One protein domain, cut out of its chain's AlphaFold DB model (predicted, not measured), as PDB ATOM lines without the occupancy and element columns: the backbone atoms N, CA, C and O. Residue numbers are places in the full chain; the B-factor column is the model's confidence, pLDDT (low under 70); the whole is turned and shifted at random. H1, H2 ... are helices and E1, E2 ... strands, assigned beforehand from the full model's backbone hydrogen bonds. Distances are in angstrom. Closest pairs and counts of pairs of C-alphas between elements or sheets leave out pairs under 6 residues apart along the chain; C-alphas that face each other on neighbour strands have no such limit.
ATOM      1  N   ARG A  50      42.377 123.212 122.610       93.00
ATOM      2  CA  ARG A  50      41.960 124.602 122.857       93.00
ATOM      3  C   ARG A  50      42.155 125.473 121.620       93.00
ATOM      4  O   ARG A  50      41.219 126.173 121.255       93.00
ATOM      5  N   VAL A  51      43.296 125.363 120.934       93.56
ATOM      6  CA  VAL A  51      43.535 126.043 119.646       93.56
ATOM      7  C   VAL A  51      42.449 125.664 118.636       93.56
ATOM      8  O   VAL A  51      41.780 126.535 118.085       93.56
ATOM      9  N   SER A  52      42.177 124.366 118.469       92.75
ATOM     10  CA  SER A  52      41.099 123.877 117.596       92.75
ATOM     11  C   SER A  52      39.723 124.429 117.981       92.75
ATOM     12  O   SER A  52      38.892 124.688 117.111       92.75
ATOM     13  N   SER A  53      39.455 124.586 119.280       93.25
ATOM     14  CA  SER A  53      38.193 125.137 119.785       93.25
ATOM     15  C   SER A  53      38.060 126.629 119.479       93.25
ATOM     16  O   SER A  53      37.008 127.023 118.985       93.25
ATOM     17  N   ALA A  54      39.127 127.416 119.641       92.75
ATOM     18  CA  ALA A  54      39.133 128.839 119.303       92.75
ATOM     19  C   ALA A  54      38.931 129.076 117.796       92.75
ATOM     20  O   ALA A  54      38.106 129.895 117.395       92.75
ATOM     21  N   VAL A  55      39.587 128.286 116.936       93.38
ATOM     22  CA  VAL A  55      39.348 128.345 115.480       93.38
ATOM     23  C   VAL A  55      37.898 127.960 115.148       93.38
ATOM     24  O   VAL A  55      37.248 128.594 114.313       93.38
ATOM     25  N   ARG A  56      37.342 126.943 115.824       93.38
ATOM     26  CA  ARG A  56      35.924 126.567 115.667       93.38
ATOM     27  C   ARG A  56      34.987 127.682 116.117       93.38
ATOM     28  O   ARG A  56      33.947 127.850 115.487       93.38
ATOM     29  N   ALA A  57      35.325 128.420 117.169       91.50
ATOM     30  CA  ALA A  57      34.539 129.558 117.625       91.50
ATOM     31  C   ALA A  57      34.512 130.669 116.573       91.50
ATOM     32  O   ALA A  57      33.417 131.055 116.166       91.50
ATOM     33  N   ALA A  58      35.671 131.059 116.025       91.31
ATOM     34  CA  ALA A  58      35.752 132.010 114.910       91.31
ATOM     35  C   ALA A  58      34.873 131.593 113.727       91.31
ATOM     36  O   ALA A  58      34.053 132.376 113.241       91.31
ATOM     37  N   ARG A  59      34.972 130.324 113.317       92.56
ATOM     38  CA  ARG A  59      34.149 129.766 112.238       92.56
ATOM     39  C   ARG A  59      32.656 129.786 112.554       92.56
ATOM     40  O   ARG A  59      31.840 130.088 111.683       92.56
ATOM     41  N   ASN A  60      32.279 129.428 113.778       91.56
ATOM     42  CA  ASN A  60      30.883 129.432 114.202       91.56
ATOM     43  C   ASN A  60      30.321 130.856 114.237       91.56
ATOM     44  O   ASN A  60      29.185 131.049 113.801       91.56
ATOM     45  N   TRP A  61      31.104 131.848 114.677       90.75
ATOM     46  CA  TRP A  61      30.728 133.257 114.563       90.75
ATOM     47  C   TRP A  61      30.472 133.630 113.114       90.75
ATOM     48  O   TRP A  61      29.393 134.153 112.835       90.75
ATOM     49  N   SER A  62      31.365 133.256 112.192       90.31
ATOM     50  CA  SER A  62      31.174 133.573 110.777       90.31
ATOM     51  C   SER A  62      29.873 133.006 110.236       90.31
ATOM     52  O   SER A  62      29.047 133.749 109.719       90.31
ATOM     53  N   ILE A  63      29.630 131.712 110.457       89.44
ATOM     54  CA  ILE A  63      28.415 131.033 109.988       89.44
ATOM     55  C   ILE A  63      27.155 131.638 110.613       89.44
ATOM     56  O   ILE A  63      26.139 131.787 109.937       89.44
ATOM     57  N   SER A  64      27.194 131.947 111.910       87.31
ATOM     58  CA  SER A  64      26.018 132.444 112.631       87.31
ATOM     59  C   SER A  64      25.663 133.888 112.279       87.31
ATOM     60  O   SER A  64      24.485 134.243 112.308       87.31
ATOM     61  N   THR A  65      26.657 134.710 111.938       84.06
ATOM     62  CA  THR A  65      26.478 136.149 111.689       84.06
ATOM     63  C   THR A  65      26.534 136.527 110.212       84.06
ATOM     64  O   THR A  65      26.139 137.643 109.862       84.06
ATOM     65  N   GLY A  66      27.009 135.614 109.360       83.50
ATOM     66  CA  GLY A  66      27.305 135.854 107.951       83.50
ATOM     67  C   GLY A  66      28.535 136.738 107.719       83.50
ATOM     68  O   GLY A  66      28.754 137.165 106.587       83.50
ATOM     69  N   MET A  67      29.314 137.035 108.766       83.81
ATOM     70  CA  MET A  67      30.467 137.937 108.716       83.81
ATOM     71  C   MET A  67      31.785 137.177 108.611       83.81
ATOM     72  O   MET A  67      31.922 136.109 109.208       83.81
ATOM     73  N   PRO A  68      32.795 137.728 107.928       85.81
ATOM     74  CA  PRO A  68      34.146 137.223 108.072       85.81
ATOM     75  C   PRO A  68      34.616 137.269 109.537       85.81
ATOM     76  O   PRO A  68      34.295 138.202 110.274       85.81
ATOM     77  N   SER A  69      35.373 136.257 109.949       90.06
ATOM     78  CA  SER A  69      36.058 136.189 111.246       90.06
ATOM     79  C   SER A  69      37.549 135.977 111.026       90.06
ATOM     80  O   SER A  69      37.980 135.568 109.942       90.06
ATOM     81  N   ARG A  70      38.350 136.218 112.065       90.00
ATOM     82  CA  ARG A  70      39.810 136.121 111.984       90.00
ATOM     83  C   ARG A  70      40.383 135.319 113.136       90.00
ATOM     84  O   ARG A  70      39.836 135.331 114.239       90.00
ATOM     85  N   VAL A  71      41.498 134.643 112.892       91.88
ATOM     86  CA  VAL A  71      42.294 133.997 113.939       91.88
ATOM     87  C   VAL A  71      43.739 134.449 113.806       91.88
ATOM     88  O   VAL A  71      44.382 134.159 112.804       91.88
ATOM     89  N   LEU A  72      44.244 135.147 114.818       91.50
ATOM     90  CA  LEU A  72      45.655 135.492 114.934       91.50
ATOM     91  C   LEU A  72      46.377 134.380 115.693       91.50
ATOM     92  O   LEU A  72      46.026 134.076 116.836       91.50
ATOM     93  N   VAL A  73      47.393 133.801 115.069       92.75
ATOM     94  CA  VAL A  73      48.347 132.899 115.716       92.75
ATOM     95  C   VAL A  73      49.622 133.699 115.932       92.75
ATOM     96  O   VAL A  73      50.239 134.132 114.964       92.75
ATOM     97  N   ASP A  74      49.990 133.909 117.192       90.88
ATOM     98  CA  ASP A  74      51.152 134.695 117.602       90.88
ATOM     99  C   ASP A  74      52.115 133.810 118.416       90.88
ATOM    100  O   ASP A  74      51.908 133.599 119.623       90.88
ATOM    101  N   PRO A  75      53.139 133.244 117.754       89.62
ATOM    102  CA  PRO A  75      54.193 132.464 118.395       89.62
ATOM    103  C   PRO A  75      54.992 133.234 119.444       89.62
ATOM    104  O   PRO A  75      55.207 132.709 120.538       89.62
ATOM    105  N   ASP A  76      55.323 134.498 119.177       87.00
ATOM    106  CA  ASP A  76      56.132 135.339 120.064       87.00
ATOM    107  C   ASP A  76      55.399 135.636 121.380       87.00
ATOM    108  O   ASP A  76      55.962 135.548 122.477       87.00
ATOM    109  N   ALA A  77      54.102 135.946 121.295       86.62
ATOM    110  CA  ALA A  77      53.252 136.133 122.468       86.62
ATOM    111  C   ALA A  77      52.772 134.809 123.086       86.62
ATOM    112  O   ALA A  77      52.258 134.821 124.212       86.62
ATOM    113  N   ARG A  78      52.943 133.681 122.379       90.25
ATOM    114  CA  ARG A  78      52.420 132.339 122.699       90.25
ATOM    115  C   ARG A  78      50.900 132.309 122.842       90.25
ATOM    116  O   ARG A  78      50.356 131.758 123.809       90.25
ATOM    117  N   LYS A  79      50.202 132.938 121.895       93.50
ATOM    118  CA  LYS A  79      48.745 133.105 121.928       93.50
ATOM    119  C   LYS A  79      48.096 132.772 120.598       93.50
ATOM    120  O   LYS A  79      48.593 133.127 119.538       93.50
ATOM    121  N   VAL A  80      46.918 132.164 120.679       92.56
ATOM    122  CA  VAL A  80      45.962 132.115 119.572       92.56
ATOM    123  C   VAL A  80      44.750 132.942 119.962       92.56
ATOM    124  O   VAL A  80      44.164 132.710 121.019       92.56
ATOM    125  N   THR A  81      44.390 133.908 119.125       90.94
ATOM    126  CA  THR A  81      43.303 134.853 119.386       90.94
ATOM    127  C   THR A  81      42.284 134.773 118.261       90.94
ATOM    128  O   THR A  81      42.594 135.093 117.117       90.94
ATOM    129  N   ALA A  82      41.071 134.332 118.577       90.94
ATOM    130  CA  ALA A  82      39.957 134.280 117.640       90.94
ATOM    131  C   ALA A  82      39.059 135.510 117.815       90.94
ATOM    132  O   ALA A  82      38.587 135.780 118.918       90.94
ATOM    133  N   PHE A  83      38.794 136.217 116.720       88.25
ATOM    134  CA  PHE A  83      37.960 137.416 116.663       88.25
ATOM    135  C   PHE A  83      36.653 137.118 115.928       88.25
ATOM    136  O   PHE A  83      36.638 136.358 114.955       88.25
ATOM    137  N   VAL A 319      43.547 131.843 123.617       93.62
ATOM    138  CA  VAL A 319      44.211 130.639 124.103       93.62
ATOM    139  C   VAL A 319      45.688 130.947 124.306       93.62
ATOM    140  O   VAL A 319      46.435 131.090 123.343       93.62
ATOM    141  N   GLU A 320      46.115 131.028 125.564       93.69
ATOM    142  CA  GLU A 320      47.531 131.160 125.926       93.69
ATOM    143  C   GLU A 320      48.170 129.773 126.067       93.69
ATOM    144  O   GLU A 320      47.593 128.885 126.714       93.69
ATOM    145  N   MET A 321      49.346 129.575 125.467       90.94
ATOM    146  CA  MET A 321      50.089 128.322 125.617       90.94
ATOM    147  C   MET A 321      50.790 128.265 126.987       90.94
ATOM    148  O   MET A 321      51.250 129.293 127.498       90.94
ATOM    149  N   PRO A 322      50.875 127.079 127.617       87.94
ATOM    150  CA  PRO A 322      51.694 126.888 128.811       87.94
ATOM    151  C   PRO A 322      53.197 126.988 128.482       87.94
ATOM    152  O   PRO A 322      53.590 127.041 127.328       87.94
ATOM    153  N   LEU A 323      54.059 127.047 129.503       82.00
ATOM    154  CA  LEU A 323      55.499 127.305 129.319       82.00
ATOM    155  C   LEU A 323      56.250 126.204 128.548       82.00
ATOM    156  O   LEU A 323      57.295 126.489 127.983       82.00
ATOM    157  N   ASP A 324      55.748 124.974 128.595       81.00
ATOM    158  CA  ASP A 324      56.295 123.756 127.982       81.00
ATOM    159  C   ASP A 324      55.768 123.503 126.558       81.00
ATOM    160  O   ASP A 324      56.172 122.538 125.908       81.00
ATOM    161  N   VAL A 325      54.853 124.353 126.078       87.12
ATOM    162  CA  VAL A 325      54.233 124.239 124.757       87.12
ATOM    163  C   VAL A 325      54.398 125.549 123.999       87.12
ATOM    164  O   VAL A 325      54.094 126.625 124.509       87.12
ATOM    165  N   GLU A 326      54.831 125.455 122.754       88.75
ATOM    166  CA  GLU A 326      55.088 126.592 121.883       88.75
ATOM    167  C   GLU A 326      54.291 126.467 120.583       88.75
ATOM    168  O   GLU A 326      53.900 125.376 120.160       88.75
ATOM    169  N   LEU A 327      53.994 127.612 119.976       90.06
ATOM    170  CA  LEU A 327      53.503 127.677 118.604       90.06
ATOM    171  C   LEU A 327      54.736 127.847 117.717       90.06
ATOM    172  O   LEU A 327      55.607 128.634 118.071       90.06
ATOM    173  N   LEU A 328      54.819 127.119 116.607       87.81
ATOM    174  CA  LEU A 328      55.956 127.224 115.683       87.81
ATOM    175  C   LEU A 328      55.610 128.086 114.462       87.81
ATOM    176  O   LEU A 328      54.435 128.218 114.105       87.81
ATOM    177  N   GLY A 329      56.642 128.612 113.799       83.25
ATOM    178  CA  GLY A 329      56.526 129.470 112.620       83.25
ATOM    179  C   GLY A 329      56.406 130.963 112.943       83.25
ATOM    180  O   GLY A 329      56.614 131.400 114.071       83.25
ATOM    181  N   SER A 330      56.079 131.763 111.928       83.38
ATOM    182  CA  SER A 330      55.867 133.206 112.074       83.38
ATOM    183  C   SER A 330      54.432 133.538 112.503       83.38
ATOM    184  O   SER A 330      53.516 132.752 112.233       83.38
ATOM    185  N   PRO A 331      54.194 134.726 113.093       86.88
ATOM    186  CA  PRO A 331      52.844 135.233 113.290       86.88
ATOM    187  C   PRO A 331      52.038 135.190 111.990       86.88
ATOM    188  O   PRO A 331      52.521 135.607 110.935       86.88
ATOM    189  N   GLN A 332      50.816 134.667 112.060       88.56
ATOM    190  CA  GLN A 332      49.939 134.521 110.898       88.56
ATOM    191  C   GLN A 332      48.502 134.901 111.249       88.56
ATOM    192  O   GLN A 332      48.002 134.588 112.336       88.56
ATOM    193  N   LEU A 333      47.828 135.562 110.307       89.56
ATOM    194  CA  LEU A 333      46.422 135.935 110.412       89.56
ATOM    195  C   LEU A 333      45.599 135.075 109.450       89.56
ATOM    196  O   LEU A 333      45.796 135.085 108.238       89.56
ATOM    197  N   ILE A 334      44.671 134.308 110.010       91.75
ATOM    198  CA  ILE A 334      43.832 133.364 109.277       91.75
ATOM    199  C   ILE A 334      42.475 134.019 109.045       91.75
ATOM    200  O   ILE A 334      41.818 134.441 109.999       91.75
ATOM    201  N   TYR A 335      42.042 134.071 107.788       90.50
ATOM    202  CA  TYR A 335      40.822 134.753 107.368       90.50
ATOM    203  C   TYR A 335      39.742 133.725 107.040       90.50
ATOM    204  O   TYR A 335      39.919 132.866 106.173       90.50
ATOM    205  N   ILE A 336      38.613 133.817 107.738       90.69
ATOM    206  CA  ILE A 336      37.459 132.933 107.571       90.69
ATOM    207  C   ILE A 336      36.313 133.758 106.987       90.69
ATOM    208  O   ILE A 336      35.943 134.782 107.549       90.69
ATOM    209  N   ASN A 337      35.729 133.308 105.880       88.50
ATOM    210  CA  ASN A 337      34.584 133.944 105.234       88.50
ATOM    211  C   ASN A 337      33.287 133.756 106.033       88.50
ATOM    212  O   ASN A 337      33.153 132.816 106.813       88.50
ATOM    213  N   GLY A 338      32.267 134.571 105.743       85.88
ATOM    214  CA  GLY A 338      30.938 134.486 106.373       85.88
ATOM    215  C   GLY A 338      30.207 133.141 106.231       85.88
ATOM    216  O   GLY A 338      29.295 132.841 106.990       85.88
ATOM    217  N   ASN A 339      30.613 132.280 105.295       87.94
ATOM    218  CA  ASN A 339      30.097 130.909 105.161       87.94
ATOM    219  C   ASN A 339      30.877 129.876 106.010       87.94
ATOM    220  O   ASN A 339      30.552 128.686 105.987       87.94
ATOM    221  N   GLY A 340      31.910 130.311 106.733       87.81
ATOM    222  CA  GLY A 340      32.806 129.481 107.530       87.81
ATOM    223  C   GLY A 340      33.908 128.764 106.744       87.81
ATOM    224  O   GLY A 340      34.528 127.869 107.319       87.81
ATOM    225  N   SER A 341      34.129 129.087 105.466       91.19
ATOM    226  CA  SER A 341      35.282 128.613 104.684       91.19
ATOM    227  C   SER A 341      36.503 129.505 104.907       91.19
ATOM    228  O   SER A 341      36.352 130.633 105.368       91.19
ATOM    229  N   LEU A 342      37.703 129.052 104.537       89.81
ATOM    230  CA  LEU A 342      38.837 129.978 104.429       89.81
ATOM    231  C   LEU A 342      38.564 131.000 103.316       89.81
ATOM    232  O   LEU A 342      37.853 130.691 102.351       89.81
ATOM    233  N   ASN A 343      39.078 132.220 103.477       86.62
ATOM    234  CA  ASN A 343      39.008 133.239 102.434       86.62
ATOM    235  C   ASN A 343      39.960 132.855 101.286       86.62
ATOM    236  O   ASN A 343      41.165 132.858 101.512       86.62
ATOM    237  N   PRO A 344      39.463 132.552 100.071       83.56
ATOM    238  CA  PRO A 344      40.305 132.106  98.962       83.56
ATOM    239  C   PRO A 344      41.188 133.210  98.366       83.56
ATOM    240  O   PRO A 344      42.053 132.905  97.552       83.56
ATOM    241  N   ILE A 345      40.942 134.481  98.706       83.88
ATOM    242  CA  ILE A 345      41.804 135.602  98.303       83.88
ATOM    243  C   ILE A 345      43.085 135.603  99.147       83.88
ATOM    244  O   ILE A 345      44.162 135.850  98.620       83.88
ATOM    245  N   GLU A 346      42.951 135.277 100.433       85.00
ATOM    246  CA  GLU A 346      44.041 135.295 101.416       85.00
ATOM    247  C   GLU A 346      44.729 133.931 101.558       85.00
ATOM    248  O   GLU A 346      45.902 133.853 101.910       85.00
ATOM    249  N   HIS A 347      43.994 132.842 101.303       85.25
ATOM    250  CA  HIS A 347      44.447 131.463 101.490       85.25
ATOM    251  C   HIS A 347      44.167 130.649 100.229       85.25
ATOM    252  O   HIS A 347      43.023 130.277  99.950       85.25
ATOM    253  N   ASP A 348      45.212 130.326  99.479       83.88
ATOM    254  CA  ASP A 348      45.156 129.411  98.335       83.88
ATOM    255  C   ASP A 348      45.342 127.938  98.746       83.88
ATOM    256  O   ASP A 348      44.985 127.024  97.994       83.88
ATOM    257  N   LEU A 349      45.830 127.703  99.968       83.50
ATOM    258  CA  LEU A 349      46.119 126.396 100.548       83.50
ATOM    259  C   LEU A 349      45.482 126.211 101.939       83.50
ATOM    260  O   LEU A 349      45.123 127.184 102.604       83.50
ATOM    261  N   PRO A 350      45.321 124.955 102.407       85.88
ATOM    262  CA  PRO A 350      44.991 124.680 103.801       85.88
ATOM    263  C   PRO A 350      45.994 125.324 104.761       85.88
ATOM    264  O   PRO A 350      47.200 125.289 104.521       85.88
ATOM    265  N   VAL A 351      45.498 125.827 105.887       88.06
ATOM    266  CA  VAL A 351      46.333 126.434 106.930       88.06
ATOM    267  C   VAL A 351      46.660 125.398 108.000       88.06
ATOM    268  O   VAL A 351      45.778 124.655 108.443       88.06
ATOM    269  N   VAL A 352      47.918 125.359 108.443       88.81
ATOM    270  CA  VAL A 352      48.394 124.460 109.503       88.81
ATOM    271  C   VAL A 352      48.921 125.281 110.676       88.81
ATOM    272  O   VAL A 352      49.801 126.123 110.517       88.81
ATOM    273  N   ILE A 353      48.385 125.023 111.870       90.38
ATOM    274  CA  ILE A 353      48.888 125.580 113.125       90.38
ATOM    275  C   ILE A 353      49.689 124.493 113.837       90.38
ATOM    276  O   ILE A 353      49.143 123.457 114.234       90.38
ATOM    277  N   HIS A 354      50.981 124.751 114.006       90.44
ATOM    278  CA  HIS A 354      51.923 123.856 114.660       90.44
ATOM    279  C   HIS A 354      51.974 124.148 116.160       90.44
ATOM    280  O   HIS A 354      52.459 125.199 116.575       90.44
ATOM    281  N   VAL A 355      51.472 123.219 116.975       89.88
ATOM    282  CA  VAL A 355      51.559 123.282 118.439       89.88
ATOM    283  C   VAL A 355      52.580 122.247 118.888       89.88
ATOM    284  O   VAL A 355      52.391 121.058 118.639       89.88
ATOM    285  N   ALA A 356      53.663 122.662 119.527       88.00
ATOM    286  CA  ALA A 356      54.798 121.805 119.837       88.00
ATOM    287  C   ALA A 356      55.097 121.768 121.335       88.00
ATOM    288  O   ALA A 356      55.022 122.778 122.014       88.00
ATOM    289  N   GLU A 357      55.454 120.598 121.850       85.19
ATOM    290  CA  GLU A 357      56.065 120.449 123.170       85.19
ATOM    291  C   GLU A 357      57.580 120.560 123.001       85.19
ATOM    292  O   GLU A 357      58.191 119.758 122.275       85.19
ATOM    293  N   VAL A 358      58.170 121.557 123.655       78.12
ATOM    294  CA  VAL A 358      59.587 121.904 123.511       78.12
ATOM    295  C   VAL A 358      60.320 121.590 124.809       78.12
ATOM    296  O   VAL A 358      59.857 121.916 125.901       78.12
ATOM    297  N   GLY A 359      61.468 120.920 124.704       67.94
ATOM    298  CA  GLY A 359      62.261 120.550 125.873       67.94
ATOM    299  C   GLY A 359      63.577 119.864 125.528       67.94
ATOM    300  O   GLY A 359      63.777 119.378 124.417       67.94
ATOM    301  N   ASP A 360      64.484 119.810 126.504       60.28
ATOM    302  CA  ASP A 360      65.793 119.186 126.331       60.28
ATOM    303  C   ASP A 360      65.674 117.654 126.440       60.28
ATOM    304  O   ASP A 360      65.248 117.103 127.462       60.28
ATOM    305  N   VAL A 361      66.058 116.937 125.378       50.41
ATOM    306  CA  VAL A 361      66.021 115.462 125.318       50.41
ATOM    307  C   VAL A 361      66.842 114.842 126.459       50.41
ATOM    308  O   VAL A 361      66.511 113.753 126.940       50.41
ATOM    309  N   ALA A 362      67.880 115.541 126.933       47.28
ATOM    310  CA  ALA A 362      68.727 115.094 128.036       47.28
ATOM    311  C   ALA A 362      67.985 115.022 129.387       47.28
ATOM    312  O   ALA A 362      68.267 114.127 130.192       47.28
ATOM    313  N   ASP A 363      67.010 115.903 129.626       47.28
ATOM    314  CA  ASP A 363      66.242 115.929 130.876       47.28
ATOM    315  C   ASP A 363      65.214 114.786 130.940       47.28
ATOM    316  O   ASP A 363      64.988 114.207 132.006       47.28
ATOM    317  N   LEU A 364      64.661 114.365 129.797       46.25
ATOM    318  CA  LEU A 364      63.744 113.220 129.707       46.25
ATOM    319  C   LEU A 364      64.447 111.869 129.937       46.25
ATOM    320  O   LEU A 364      63.897 111.001 130.622       46.25
ATOM    321  N   GLU A 365      65.676 111.690 129.437       41.75
ATOM    322  CA  GLU A 365      66.463 110.463 129.668       41.75
ATOM    323  C   GLU A 365      66.882 110.293 131.146       41.75
ATOM    324  O   GLU A 365      66.984 109.165 131.640       41.75
ATOM    325  N   LEU A 366      67.075 111.393 131.883       43.69
ATOM    326  CA  LEU A 366      67.385 111.378 133.320       43.69
ATOM    327  C   LEU A 366      66.180 110.992 134.193       43.69
ATOM    328  O   LEU A 366      66.359 110.372 135.246       43.69
ATOM    329  N   VAL A 367      64.962 111.330 133.762       44.59
ATOM    330  CA  VAL A 367      63.715 111.043 134.492       44.59
ATOM    331  C   VAL A 367      63.249 109.597 134.268       44.59
ATOM    332  O   VAL A 367      62.819 108.935 135.219       44.59
ATOM    333  N   ASP A 368      63.409 109.058 133.055       39.44
ATOM    334  CA  ASP A 368      62.990 107.687 132.711       39.44
ATOM    335  C   ASP A 368      64.004 106.603 133.138       39.44
ATOM    336  O   ASP A 368      63.701 105.410 133.155       39.44
ATOM    337  N   GLY A 369      65.193 106.991 133.621       42.44
ATOM    338  CA  GLY A 369      66.197 106.083 134.204       42.44
ATOM    339  C   GLY A 369      65.746 105.310 135.460       42.44
ATOM    340  O   GLY A 369      66.532 104.560 136.044       42.44
ATOM    341  N   THR A 370      64.490 105.476 135.888       43.41
ATOM    342  CA  THR A 370      63.853 104.711 136.971       43.41
ATOM    343  C   THR A 370      62.786 103.715 136.494       43.41
ATOM    344  O   THR A 370      62.271 102.952 137.320       43.41
ATOM    345  N   SER A 371      62.475 103.641 135.192       38.22
ATOM    346  CA  SER A 371      61.520 102.666 134.664       38.22
ATOM    347  C   SER A 371      62.157 101.275 134.496       38.22
ATOM    348  O   SER A 371      63.284 101.085 134.045       38.22
ATOM    349  N   VAL A 372      61.428 100.247 134.937       42.62
ATOM    350  CA  VAL A 372      61.881  98.841 135.038       42.62
ATOM    351  C   VAL A 372      61.978  98.145 133.663       42.62
ATOM    352  O   VAL A 372      62.293  96.957 133.570       42.62
ATOM    353  N   SER A 373      61.762  98.863 132.561       44.91
ATOM    354  CA  SER A 373      61.902  98.353 131.196       44.91
ATOM    355  C   SER A 373      63.225  98.805 130.584       44.91
ATOM    356  O   SER A 373      63.445  99.987 130.373       44.91
ATOM    357  N   LYS A 374      64.093  97.849 130.235       47.22
ATOM    358  CA  LYS A 374      65.354  98.059 129.496       47.22
ATOM    359  C   LYS A 374      65.150  98.480 128.022       47.22
ATOM    360  O   LYS A 374      65.881  98.006 127.159       47.22
ATOM    361  N   GLU A 375      64.146  99.291 127.719       46.81
ATOM    362  CA  GLU A 375      63.935  99.868 126.386       46.81
ATOM    363  C   GLU A 375      64.188 101.368 126.472       46.81
ATOM    364  O   GLU A 375      63.569 102.045 127.291       46.81
ATOM    365  N   SER A 376      65.098 101.879 125.638       50.22
ATOM    366  CA  SER A 376      65.324 103.321 125.515       50.22
ATOM    367  C   SER A 376      64.049 104.001 125.001       50.22
ATOM    368  O   SER A 376      63.285 103.402 124.242       50.22
ATOM    369  N   PHE A 377      63.824 105.269 125.352       43.66
ATOM    370  CA  PHE A 377      62.736 106.081 124.791       43.66
ATOM    371  C   PHE A 377      62.725 106.045 123.250       43.66
ATOM    372  O   PHE A 377      61.666 105.922 122.634       43.66
ATOM    373  N   ARG A 378      63.909 106.013 122.616       48.50
ATOM    374  CA  ARG A 378      64.067 105.817 121.161       48.50
ATOM    375  C   ARG A 378      63.480 104.487 120.665       48.50
ATOM    376  O   ARG A 378      62.843 104.448 119.610       48.50
ATOM    377  N   ASP A 379      63.629 103.411 121.434       52.97
ATOM    378  CA  ASP A 379      63.076 102.092 121.103       52.97
ATOM    379  C   ASP A 379      61.548 102.077 121.257       52.97
ATOM    380  O   ASP A 379      60.835 101.549 120.401       52.97
ATOM    381  N   GLN A 380      61.014 102.732 122.293       53.97
ATOM    382  CA  GLN A 380      59.563 102.864 122.474       53.97
ATOM    383  C   GLN A 380      58.913 103.708 121.367       53.97
ATOM    384  O   GLN A 380      57.836 103.360 120.872       53.97
ATOM    385  N   MET A 381      59.578 104.789 120.955       49.41
ATOM    386  CA  MET A 381      59.126 105.691 119.893       49.41
ATOM    387  C   MET A 381      59.155 105.013 118.521       49.41
ATOM    388  O   MET A 381      58.173 105.089 117.783       49.41
ATOM    389  N   SER A 382      60.222 104.272 118.205       53.09
ATOM    390  CA  SER A 382      60.310 103.518 116.945       53.09
ATOM    391  C   SER A 382      59.253 102.411 116.845       53.09
ATOM    392  O   SER A 382      58.675 102.207 115.776       53.09
ATOM    393  N   ARG A 383      58.918 101.745 117.961       66.06
ATOM    394  CA  ARG A 383      57.830 100.756 118.007       66.06
ATOM    395  C   ARG A 383      56.461 101.397 117.788       66.06
ATOM    396  O   ARG A 383      55.698 100.902 116.962       66.06
ATOM    397  N   LYS A 384      56.156 102.499 118.484       57.50
ATOM    398  CA  LYS A 384      54.878 103.215 118.322       57.50
ATOM    399  C   LYS A 384      54.706 103.778 116.912       57.50
ATOM    400  O   LYS A 384      53.614 103.665 116.362       57.50
ATOM    401  N   LYS A 385      55.770 104.332 116.315       52.19
ATOM    402  CA  LYS A 385      55.777 104.799 114.920       52.19
ATOM    403  C   LYS A 385      55.371 103.670 113.967       52.19
ATOM    404  O   LYS A 385      54.428 103.823 113.199       52.19
ATOM    405  N   LYS A 386      55.991 102.498 114.125       63.09
ATOM    406  CA  LYS A 386      55.721 101.317 113.299       63.09
ATOM    407  C   LYS A 386      54.302 100.761 113.467       63.09
ATOM    408  O   LYS A 386      53.667 100.386 112.489       63.09
ATOM    409  N   GLU A 387      53.777 100.729 114.693       63.41
ATOM    410  CA  GLU A 387      52.398 100.288 114.953       63.41
ATOM    411  C   GLU A 387      51.350 101.228 114.340       63.41
ATOM    412  O   GLU A 387      50.275 100.772 113.946       63.41
ATOM    413  N   ARG A 388      51.651 102.530 114.251       55.06
ATOM    414  CA  ARG A 388      50.741 103.537 113.699       55.06
ATOM    415  C   ARG A 388      50.806 103.610 112.175       55.06
ATOM    416  O   ARG A 388      49.748 103.672 111.563       55.06
ATOM    417  N   GLU A 389      51.991 103.494 111.575       59.91
ATOM    418  CA  GLU A 389      52.158 103.308 110.121       59.91
ATOM    419  C   GLU A 389      51.361 102.081 109.636       59.91
ATOM    420  O   GLU A 389      50.603 102.165 108.669       59.91
ATOM    421  N   ASP A 390      51.410 100.976 110.389       64.19
ATOM    422  CA  ASP A 390      50.626  99.766 110.114       64.19
ATOM    423  C   ASP A 390      49.105  99.956 110.293       64.19
ATOM    424  O   ASP A 390      48.315  99.216 109.697       64.19
ATOM    425  N   GLN A 391      48.661 100.884 111.147       57.19
ATOM    426  CA  GLN A 391      47.239 101.207 111.326       57.19
ATOM    427  C   GLN A 391      46.739 102.176 110.255       57.19
ATOM    428  O   GLN A 391      45.644 101.983 109.731       57.19
ATOM    429  N   GLN A 392      47.540 103.180 109.913       50.06
ATOM    430  CA  GLN A 392      47.212 104.196 108.923       50.06
ATOM    431  C   GLN A 392      47.160 103.595 107.517       50.06
ATOM    432  O   GLN A 392      46.159 103.777 106.827       50.06
ATOM    433  N   GLY A 393      48.118 102.723 107.171       59.09
ATOM    434  CA  GLY A 393      48.082 101.964 105.918       59.09
ATOM    435  C   GLY A 393      46.835 101.080 105.780       59.09
ATOM    436  O   GLY A 393      46.267 100.978 104.698       59.09
ATOM    437  N   LYS A 394      46.322 100.512 106.882       61.41
ATOM    438  CA  LYS A 394      45.067  99.727 106.874       61.41
ATOM    439  C   LYS A 394      43.812 100.581 106.709       61.41
ATOM    440  O   LYS A 394      42.804 100.081 106.214       61.41
ATOM    441  N   VAL A 395      43.836 101.834 107.163       52.38
ATOM    442  CA  VAL A 395      42.718 102.779 107.008       52.38
ATOM    443  C   VAL A 395      42.691 103.340 105.585       52.38
ATOM    444  O   VAL A 395      41.622 103.408 104.979       52.38
ATOM    445  N   GLU A 396      43.855 103.659 105.022       52.47
ATOM    446  CA  GLU A 396      44.007 104.123 103.638       52.47
ATOM    447  C   GLU A 396      43.630 103.041 102.619       52.47
ATOM    448  O   GLU A 396      42.880 103.323 101.682       52.47
ATOM    449  N   GLU A 397      44.033 101.788 102.854       55.78
ATOM    450  CA  GLU A 397      43.667 100.630 102.020       55.78
ATOM    451  C   GLU A 397      42.155 100.317 102.068       55.78
ATOM    452  O   GLU A 397      41.599  99.757 101.122       55.78
ATOM    453  N   ALA A 398      41.462 100.708 103.147       53.22
ATOM    454  CA  ALA A 398      40.040 100.430 103.347       53.22
ATOM    455  C   ALA A 398      39.091 101.513 102.802       53.22
ATOM    456  O   ALA A 398      37.949 101.184 102.468       53.22
ATOM    457  N   PHE A 399      39.518 102.778 102.718       42.88
ATOM    458  CA  PHE A 399      38.610 103.892 102.402       42.88
ATOM    459  C   PHE A 399      39.061 104.808 101.260       42.88
ATOM    460  O   PHE A 399      38.208 105.508 100.714       42.88
ATOM    461  N   GLY A 400      40.338 104.782 100.857       50.53
ATOM    462  CA  GLY A 400      40.905 105.801  99.972       50.53
ATOM    463  C   GLY A 400      40.903 107.186 100.635       50.53
ATOM    464  O   GLY A 400      39.974 107.552 101.355       50.53
ATOM    465  N   SER A 401      41.953 107.977 100.425       48.72
ATOM    466  CA  SER A 401      42.114 109.265 101.106       48.72
ATOM    467  C   SER A 401      42.184 110.416 100.101       48.72
ATOM    468  O   SER A 401      43.277 110.861  99.765       48.72
ATOM    469  N   PRO A 402      41.036 110.972  99.660       47.75
ATOM    470  CA  PRO A 402      41.024 112.171  98.817       47.75
ATOM    471  C   PRO A 402      41.805 113.346  99.428       47.75
ATOM    472  O   PRO A 402      42.263 114.226  98.712       47.75
ATOM    473  N   THR A 403      41.944 113.375 100.759       48.81
ATOM    474  CA  THR A 403      42.715 114.386 101.495       48.81
ATOM    475  C   THR A 403      44.195 114.011 101.647       48.81
ATOM    476  O   THR A 403      45.034 114.897 101.632       48.81
ATOM    477  N   GLY A 404      44.533 112.725 101.773       53.69
ATOM    478  CA  GLY A 404      45.921 112.249 101.849       53.69
ATOM    479  C   GLY A 404      46.665 112.449 100.533       53.69
ATOM    480  O   GLY A 404      47.807 112.887 100.548       53.69
ATOM    481  N   ASP A 405      45.971 112.259  99.409       56.66
ATOM    482  CA  ASP A 405      46.517 112.538  98.076       56.66
ATOM    483  C   ASP A 405      46.808 114.041  97.879       56.66
ATOM    484  O   ASP A 405      47.807 114.401  97.263       56.66
ATOM    485  N   LEU A 406      45.971 114.930  98.438       53.25
ATOM    486  CA  LEU A 406      46.180 116.386  98.409       53.25
ATOM    487  C   LEU A 406      47.337 116.833  99.314       53.25
ATOM    488  O   LEU A 406      48.135 117.664  98.897       53.25
ATOM    489  N   MET A 407      47.449 116.289 100.529       59.00
ATOM    490  CA  MET A 407      48.541 116.648 101.449       59.00
ATOM    491  C   MET A 407      49.889 116.091 100.973       59.00
ATOM    492  O   MET A 407      50.887 116.797 101.049       59.00
ATOM    493  N   GLY A 408      49.905 114.882 100.400       60.31
ATOM    494  CA  GLY A 408      51.093 114.337  99.737       60.31
ATOM    495  C   GLY A 408      51.515 115.169  98.523       60.31
ATOM    496  O   GLY A 408      52.702 115.377  98.308       60.31
ATOM    497  N   TYR A 409      50.556 115.725  97.773       55.25
ATOM    498  CA  TYR A 409      50.856 116.656  96.683       55.25
ATOM    499  C   TYR A 409      51.476 117.973  97.178       55.25
ATOM    500  O   TYR A 409      52.321 118.526  96.484       55.25
ATOM    501  N   LEU A 410      51.095 118.473  98.360       55.19
ATOM    502  CA  LEU A 410      51.688 119.685  98.945       55.19
ATOM    503  C   LEU A 410      53.121 119.459  99.435       55.19
ATOM    504  O   LEU A 410      53.979 120.302  99.179       55.19
ATOM    505  N   GLU A 411      53.383 118.314 100.071       61.47
ATOM    506  CA  GLU A 411      54.740 117.902 100.458       61.47
ATOM    507  C   GLU A 411      55.640 117.730  99.215       61.47
ATOM    508  O   GLU A 411      56.749 118.269  99.171       61.47
ATOM    509  N   ASP A 412      55.139 117.085  98.153       56.78
ATOM    510  CA  ASP A 412      55.863 116.941  96.881       56.78
ATOM    511  C   ASP A 412      56.055 118.288  96.154       56.78
ATOM    512  O   ASP A 412      57.112 118.528  95.560       56.78
ATOM    513  N   TRP A 413      55.068 119.191  96.193       51.81
ATOM    514  CA  TRP A 413      55.123 120.490  95.513       51.81
ATOM    515  C   TRP A 413      56.125 121.454  96.158       51.81
ATOM    516  O   TRP A 413      56.896 122.094  95.443       51.81
ATOM    517  N   GLN A 414      56.195 121.513  97.493       53.47
ATOM    518  CA  GLN A 414      57.239 122.291  98.173       53.47
ATOM    519  C   GLN A 414      58.639 121.739  97.863       53.47
ATOM    520  O   GLN A 414      59.554 122.516  97.592       53.47
ATOM    521  N   SER A 415      58.787 120.411  97.769       49.75
ATOM    522  CA  SER A 415      60.068 119.773  97.424       49.75
ATOM    523  C   SER A 415      60.545 120.027  95.983       49.75
ATOM    524  O   SER A 415      61.721 119.830  95.680       49.75
ATOM    525  N   LEU A 428      61.477 119.780 107.249       63.06
ATOM    526  CA  LEU A 428      60.093 120.094 106.912       63.06
ATOM    527  C   LEU A 428      59.182 119.485 107.982       63.06
ATOM    528  O   LEU A 428      59.133 118.264 108.166       63.06
ATOM    529  N   LEU A 429      58.475 120.350 108.711       69.88
ATOM    530  CA  LEU A 429      57.443 119.921 109.646       69.88
ATOM    531  C   LEU A 429      56.362 119.138 108.887       69.88
ATOM    532  O   LEU A 429      55.953 119.556 107.804       69.88
ATOM    533  N   PRO A 430      55.857 118.020 109.440       71.88
ATOM    534  CA  PRO A 430      54.757 117.303 108.812       71.88
ATOM    535  C   PRO A 430      53.548 118.232 108.701       71.88
ATOM    536  O   PRO A 430      53.286 119.014 109.616       71.88
ATOM    537  N   LEU A 431      52.784 118.123 107.614       77.75
ATOM    538  CA  LEU A 431      51.593 118.956 107.383       77.75
ATOM    539  C   LEU A 431      50.290 118.225 107.722       77.75
ATOM    540  O   LEU A 431      49.229 118.834 107.861       77.75
ATOM    541  N   SER A 432      50.348 116.902 107.877       74.44
ATOM    542  CA  SER A 432      49.174 116.090 108.197       74.44
ATOM    543  C   SER A 432      48.616 116.405 109.597       74.44
ATOM    544  O   SER A 432      49.389 116.665 110.525       74.44
ATOM    545  N   PRO A 433      47.279 116.383 109.783       70.00
ATOM    546  CA  PRO A 433      46.660 116.604 111.088       70.00
ATOM    547  C   PRO A 433      47.011 115.466 112.052       70.00
ATOM    548  O   PRO A 433      47.172 114.318 111.625       70.00
ATOM    549  N   GLY A 434      47.094 115.762 113.347       73.44
ATOM    550  CA  GLY A 434      47.446 114.772 114.363       73.44
ATOM    551  C   GLY A 434      48.716 115.089 115.139       73.44
ATOM    552  O   GLY A 434      49.437 116.051 114.881       73.44
ATOM    553  N   GLN A 435      48.997 114.207 116.101       68.81
ATOM    554  CA  GLN A 435      50.255 114.184 116.843       68.81
ATOM    555  C   GLN A 435      51.375 113.484 116.070       68.81
ATOM    556  O   GLN A 435      51.227 112.320 115.669       68.81
ATOM    557  N   HIS A 436      52.518 114.158 116.014       72.12
ATOM    558  CA  HIS A 436      53.792 113.750 115.440       72.12
ATOM    559  C   HIS A 436      54.880 113.713 116.514       72.12
ATOM    560  O   HIS A 436      54.825 114.413 117.526       72.12
ATOM    561  N   PHE A 437      55.872 112.855 116.309       67.00
ATOM    562  CA  PHE A 437      56.824 112.449 117.340       67.00
ATOM    563  C   PHE A 437      58.252 112.459 116.795       67.00
ATOM    564  O   PHE A 437      58.486 111.924 115.712       67.00
ATOM    565  N   GLY A 438      59.207 112.969 117.581       58.06
ATOM    566  CA  GLY A 438      60.632 112.913 117.233       58.06
ATOM    567  C   GLY A 438      61.005 113.816 116.058       58.06
ATOM    568  O   GLY A 438      61.690 113.362 115.146       58.06
ATOM    569  N   ILE A 439      60.516 115.058 116.091       61.53
ATOM    570  CA  ILE A 439      60.685 116.053 115.028       61.53
ATOM    571  C   ILE A 439      62.139 116.551 114.955       61.53
ATOM    572  O   ILE A 439      62.641 116.734 113.856       61.53
ATOM    573  N   GLY A 440      62.846 116.669 116.086       63.25
ATOM    574  CA  GLY A 440      64.234 117.149 116.110       63.25
ATOM    575  C   GLY A 440      64.319 118.632 116.470       63.25
ATOM    576  O   GLY A 440      63.522 119.103 117.273       63.25
ATOM    577  N   GLU A 441      65.308 119.341 115.930       65.00
ATOM    578  CA  GLU A 441      65.483 120.783 116.136       65.00
ATOM    579  C   GLU A 441      64.742 121.552 115.032       65.00
ATOM    580  O   GLU A 441      64.938 121.268 113.851       65.00
ATOM    581  N   VAL A 442      63.860 122.475 115.414       66.56
ATOM    582  CA  VAL A 442      63.045 123.304 114.511       66.56
ATOM    583  C   VAL A 442      63.018 124.715 115.074       66.56
ATOM    584  O   VAL A 442      62.675 124.880 116.239       66.56
ATOM    585  N   ASP A 443      63.383 125.713 114.273       63.50
ATOM    586  CA  ASP A 443      63.418 127.127 114.677       63.50
ATOM    587  C   ASP A 443      64.205 127.381 115.984       63.50
ATOM    588  O   ASP A 443      63.773 128.143 116.834       63.50
ATOM    589  N   GLU A 444      65.360 126.723 116.176       68.38
ATOM    590  CA  GLU A 444      66.172 126.758 117.420       68.38
ATOM    591  C   GLU A 444      65.523 126.069 118.644       68.38
ATOM    592  O   GLU A 444      66.097 126.036 119.738       68.38
ATOM    593  N   HIS A 445      64.355 125.448 118.467       66.75
ATOM    594  CA  HIS A 445      63.638 124.700 119.495       66.75
ATOM    595  C   HIS A 445      63.846 123.192 119.333       66.75
ATOM    596  O   HIS A 445      63.678 122.618 118.258       66.75
ATOM    597  N   THR A 446      64.160 122.495 120.429       74.25
ATOM    598  CA  THR A 446      64.160 121.023 120.433       74.25
ATOM    599  C   THR A 446      62.726 120.515 120.586       74.25
ATOM    600  O   THR A 446      62.177 120.471 121.691       74.25
ATOM    601  N   VAL A 447      62.109 120.133 119.468       75.94
ATOM    602  CA  VAL A 447      60.716 119.684 119.394       75.94
ATOM    603  C   VAL A 447      60.619 118.195 119.717       75.94
ATOM    604  O   VAL A 447      61.036 117.312 118.956       75.94
ATOM    605  N   LEU A 448      60.000 117.900 120.857       73.31
ATOM    606  CA  LEU A 448      59.810 116.538 121.350       73.31
ATOM    607  C   LEU A 448      58.572 115.894 120.720       73.31
ATOM    608  O   LEU A 448      58.597 114.737 120.272       73.31
ATOM    609  N   ARG A 449      57.481 116.660 120.688       77.88
ATOM    610  CA  ARG A 449      56.183 116.275 120.133       77.88
ATOM    611  C   ARG A 449      55.566 117.472 119.433       77.88
ATOM    612  O   ARG A 449      55.712 118.597 119.889       77.88
ATOM    613  N   LEU A 450      54.840 117.209 118.362       83.69
ATOM    614  CA  LEU A 450      54.143 118.217 117.576       83.69
ATOM    615  C   LEU A 450      52.696 117.780 117.395       83.69
ATOM    616  O   LEU A 450      52.419 116.594 117.255       83.69
ATOM    617  N   HIS A 451      51.769 118.720 117.402       87.19
ATOM    618  CA  HIS A 451      50.361 118.502 117.138       87.19
ATOM    619  C   HIS A 451      49.899 119.541 116.124       87.19
ATOM    620  O   HIS A 451      49.929 120.741 116.392       87.19
ATOM    621  N   ASN A 452      49.459 119.063 114.965       87.44
ATOM    622  CA  ASN A 452      49.024 119.928 113.880       87.44
ATOM    623  C   ASN A 452      47.515 120.110 113.906       87.44
ATOM    624  O   ASN A 452      46.768 119.141 113.755       87.44
ATOM    625  N   VAL A 453      47.080 121.360 114.032       88.06
ATOM    626  CA  VAL A 453      45.690 121.752 113.802       88.06
ATOM    627  C   VAL A 453      45.582 122.253 112.367       88.06
ATOM    628  O   VAL A 453      46.112 123.307 112.033       88.06
ATOM    629  N   VAL A 454      44.907 121.486 111.514       87.00
ATOM    630  CA  VAL A 454      44.757 121.772 110.083       87.00
ATOM    631  C   VAL A 454      43.362 122.309 109.801       87.00
ATOM    632  O   VAL A 454      42.358 121.712 110.207       87.00
ATOM    633  N   ILE A 455      43.309 123.411 109.062       88.88
ATOM    634  CA  ILE A 455      42.095 124.054 108.572       88.88
ATOM    635  C   ILE A 455      42.087 123.895 107.054       88.88
ATOM    636  O   ILE A 455      42.926 124.466 106.360       88.88
ATOM    637  N   ASP A 456      41.158 123.100 106.522       86.75
ATOM    638  CA  ASP A 456      41.026 122.975 105.069       86.75
ATOM    639  C   ASP A 456      40.335 124.199 104.442       86.75
ATOM    640  O   ASP A 456      39.746 125.027 105.137       86.75
ATOM    641  N   LEU A 457      40.357 124.301 103.108       82.88
ATOM    642  CA  LEU A 457      39.733 125.414 102.378       82.88
ATOM    643  C   LEU A 457      38.221 125.541 102.636       82.88
ATOM    644  O   LEU A 457      37.660 126.626 102.521       82.88
ATOM    645  N   THR A 458      37.544 124.457 103.033       83.31
ATOM    646  CA  THR A 458      36.119 124.477 103.417       83.31
ATOM    647  C   THR A 458      35.896 124.959 104.857       83.31
ATOM    648  O   THR A 458      34.752 125.113 105.302       83.31
ATOM    649  N   GLY A 459      36.985 125.202 105.587       76.38
ATOM    650  CA  GLY A 459      37.027 125.546 107.001       76.38
ATOM    651  C   GLY A 459      36.842 124.346 107.930       76.38
ATOM    652  O   GLY A 459      36.536 124.532 109.108       76.38
ATOM    653  N   ALA A 460      36.966 123.107 107.448       82.62
ATOM    654  CA  ALA A 460      36.914 121.945 108.325       82.62
ATOM    655  C   ALA A 460      38.211 121.846 109.138       82.62
ATOM    656  O   ALA A 460      39.310 121.904 108.593       82.62
ATOM    657  N   ILE A 461      38.061 121.666 110.452       85.88
ATOM    658  CA  ILE A 461      39.167 121.719 111.414       85.88
ATOM    659  C   ILE A 461      39.465 120.311 111.923       85.88
ATOM    660  O   ILE A 461      38.600 119.683 112.556       85.88
ATOM    661  N   ARG A 462      40.685 119.834 111.664       81.31
ATOM    662  CA  ARG A 462      41.191 118.512 112.060       81.31
ATOM    663  C   ARG A 462      42.430 118.684 112.937       81.31
ATOM    664  O   ARG A 462      43.329 119.425 112.565       81.31
ATOM    665  N   GLY A 463      42.443 118.012 114.084       61.19
ATOM    666  CA  GLY A 463      43.555 117.972 115.033       61.19
ATOM    667  C   GLY A 463      43.936 116.536 115.313       61.19
ATOM    668  O   GLY A 463      43.020 115.676 115.273       61.19
TER     669      GLY A 463
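AT A GLANCE: This is residues 50 to 83, 319 to 415 and 428 to 463 of the 463 residues of an uncharacterized protein of Planctomycetes bacterium (UniProt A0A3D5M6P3). A strongly twisted sheet of four strands, E3, E5, E7 and E6, and a smaller sheet of three, E2, E1 and E4, make the body, with H1 covering one face of the smaller sheet and its first turns reaching E7. From E5 the chain runs out through H2 into the long H3, whose residues 386 to 395 stick out, and then H4 folds back beyond it, clear of both sheets. The printed part has 167 residues, in the order H1 E1 E2 E3 E4 E5 H2 H3 H4 E6 E7, and is mixed, helices and strands. Both sheets are antiparallel, in the orders E3 - E5 - E7 - E6 and E2 - E1 - E4. The whole is only just compact, close to loose, with a radius of gyration of the C-alphas of 18.0 A and spans of 58 by 41 by 29 A.

HOW THE PARTS SIT: In the four-stranded sheet, E5, residues 351 to 358, and E7, residues 445 to 455, are inner strands, with N 353 and O 453 2.9 A apart, within hydrogen-bond range. Edge strand E3, residues 325 to 327, is E5's neighbour, with N 326 and O 356 at 2.8 A. Edge strand E6, residues 434 to 442, forms a hairpin with E7, with N 436 and O 450 at 2.7 A. E6 bends by 80 degrees at residue 438 and E7 by 90 degrees at residue 448. In the other sheet E1, residues 69 to 74, forms a hairpin with E2, residues 79 to 83, with N 72 and O 81 at 2.8 A. E4, residues 332 to 336, is E1's other neighbour, with N 71 and O 334 at 2.9 A. H1, residues 50 to 65, makes two layers with this sheet, a helix on one face, at a height of 7.2 A over the sheet; the closest C-alphas of H1 and E2 are Ala 58 and Ala 82, 5.5 A. H1 is also on the four-stranded sheet, where the C-alphas of Ser 52 and Val 453 are 6.3 A apart. H2, residues 361 to 368, and H3, residues 377 to 399, only graze that sheet; they are close but not clearly touching, about perpendicular at 81 degrees, with the C-alphas of Glu 365 and Phe 377 7.5 A apart. H4, residues 402 to 415, is apart from H3 and on neither sheet. Every O i to N i+4 pair is within hydrogen-bond range in H1 and H2, but 18 of 19 in H3 and 9 of 10 in H4.

IN THESE COORDINATES: E7 is 24.2 A long, E5 21.7 A, H1 22.3 A, H4 20.6 A and H3 33.0 A. H1 begins at C-alpha 50, (41.960, 124.602, 122.857), H3 at C-alpha 377, (62.736, 106.081, 124.791), and E7 ends at C-alpha 455, (42.095, 124.054, 108.572).

THE WHOLE: The C-alphas of Gly 66 and Lys 374, the two farthest apart, are 57.8 A apart. Residues 84 to 318 and 416 to 427 are not printed, with gaps of 11.8 A and 9.5 A between C-alphas. The link E4 to E5 is long, with 14 residues. Mean pLDDT of the printed part is 73.2; residues 359 to 415 are among those under 70.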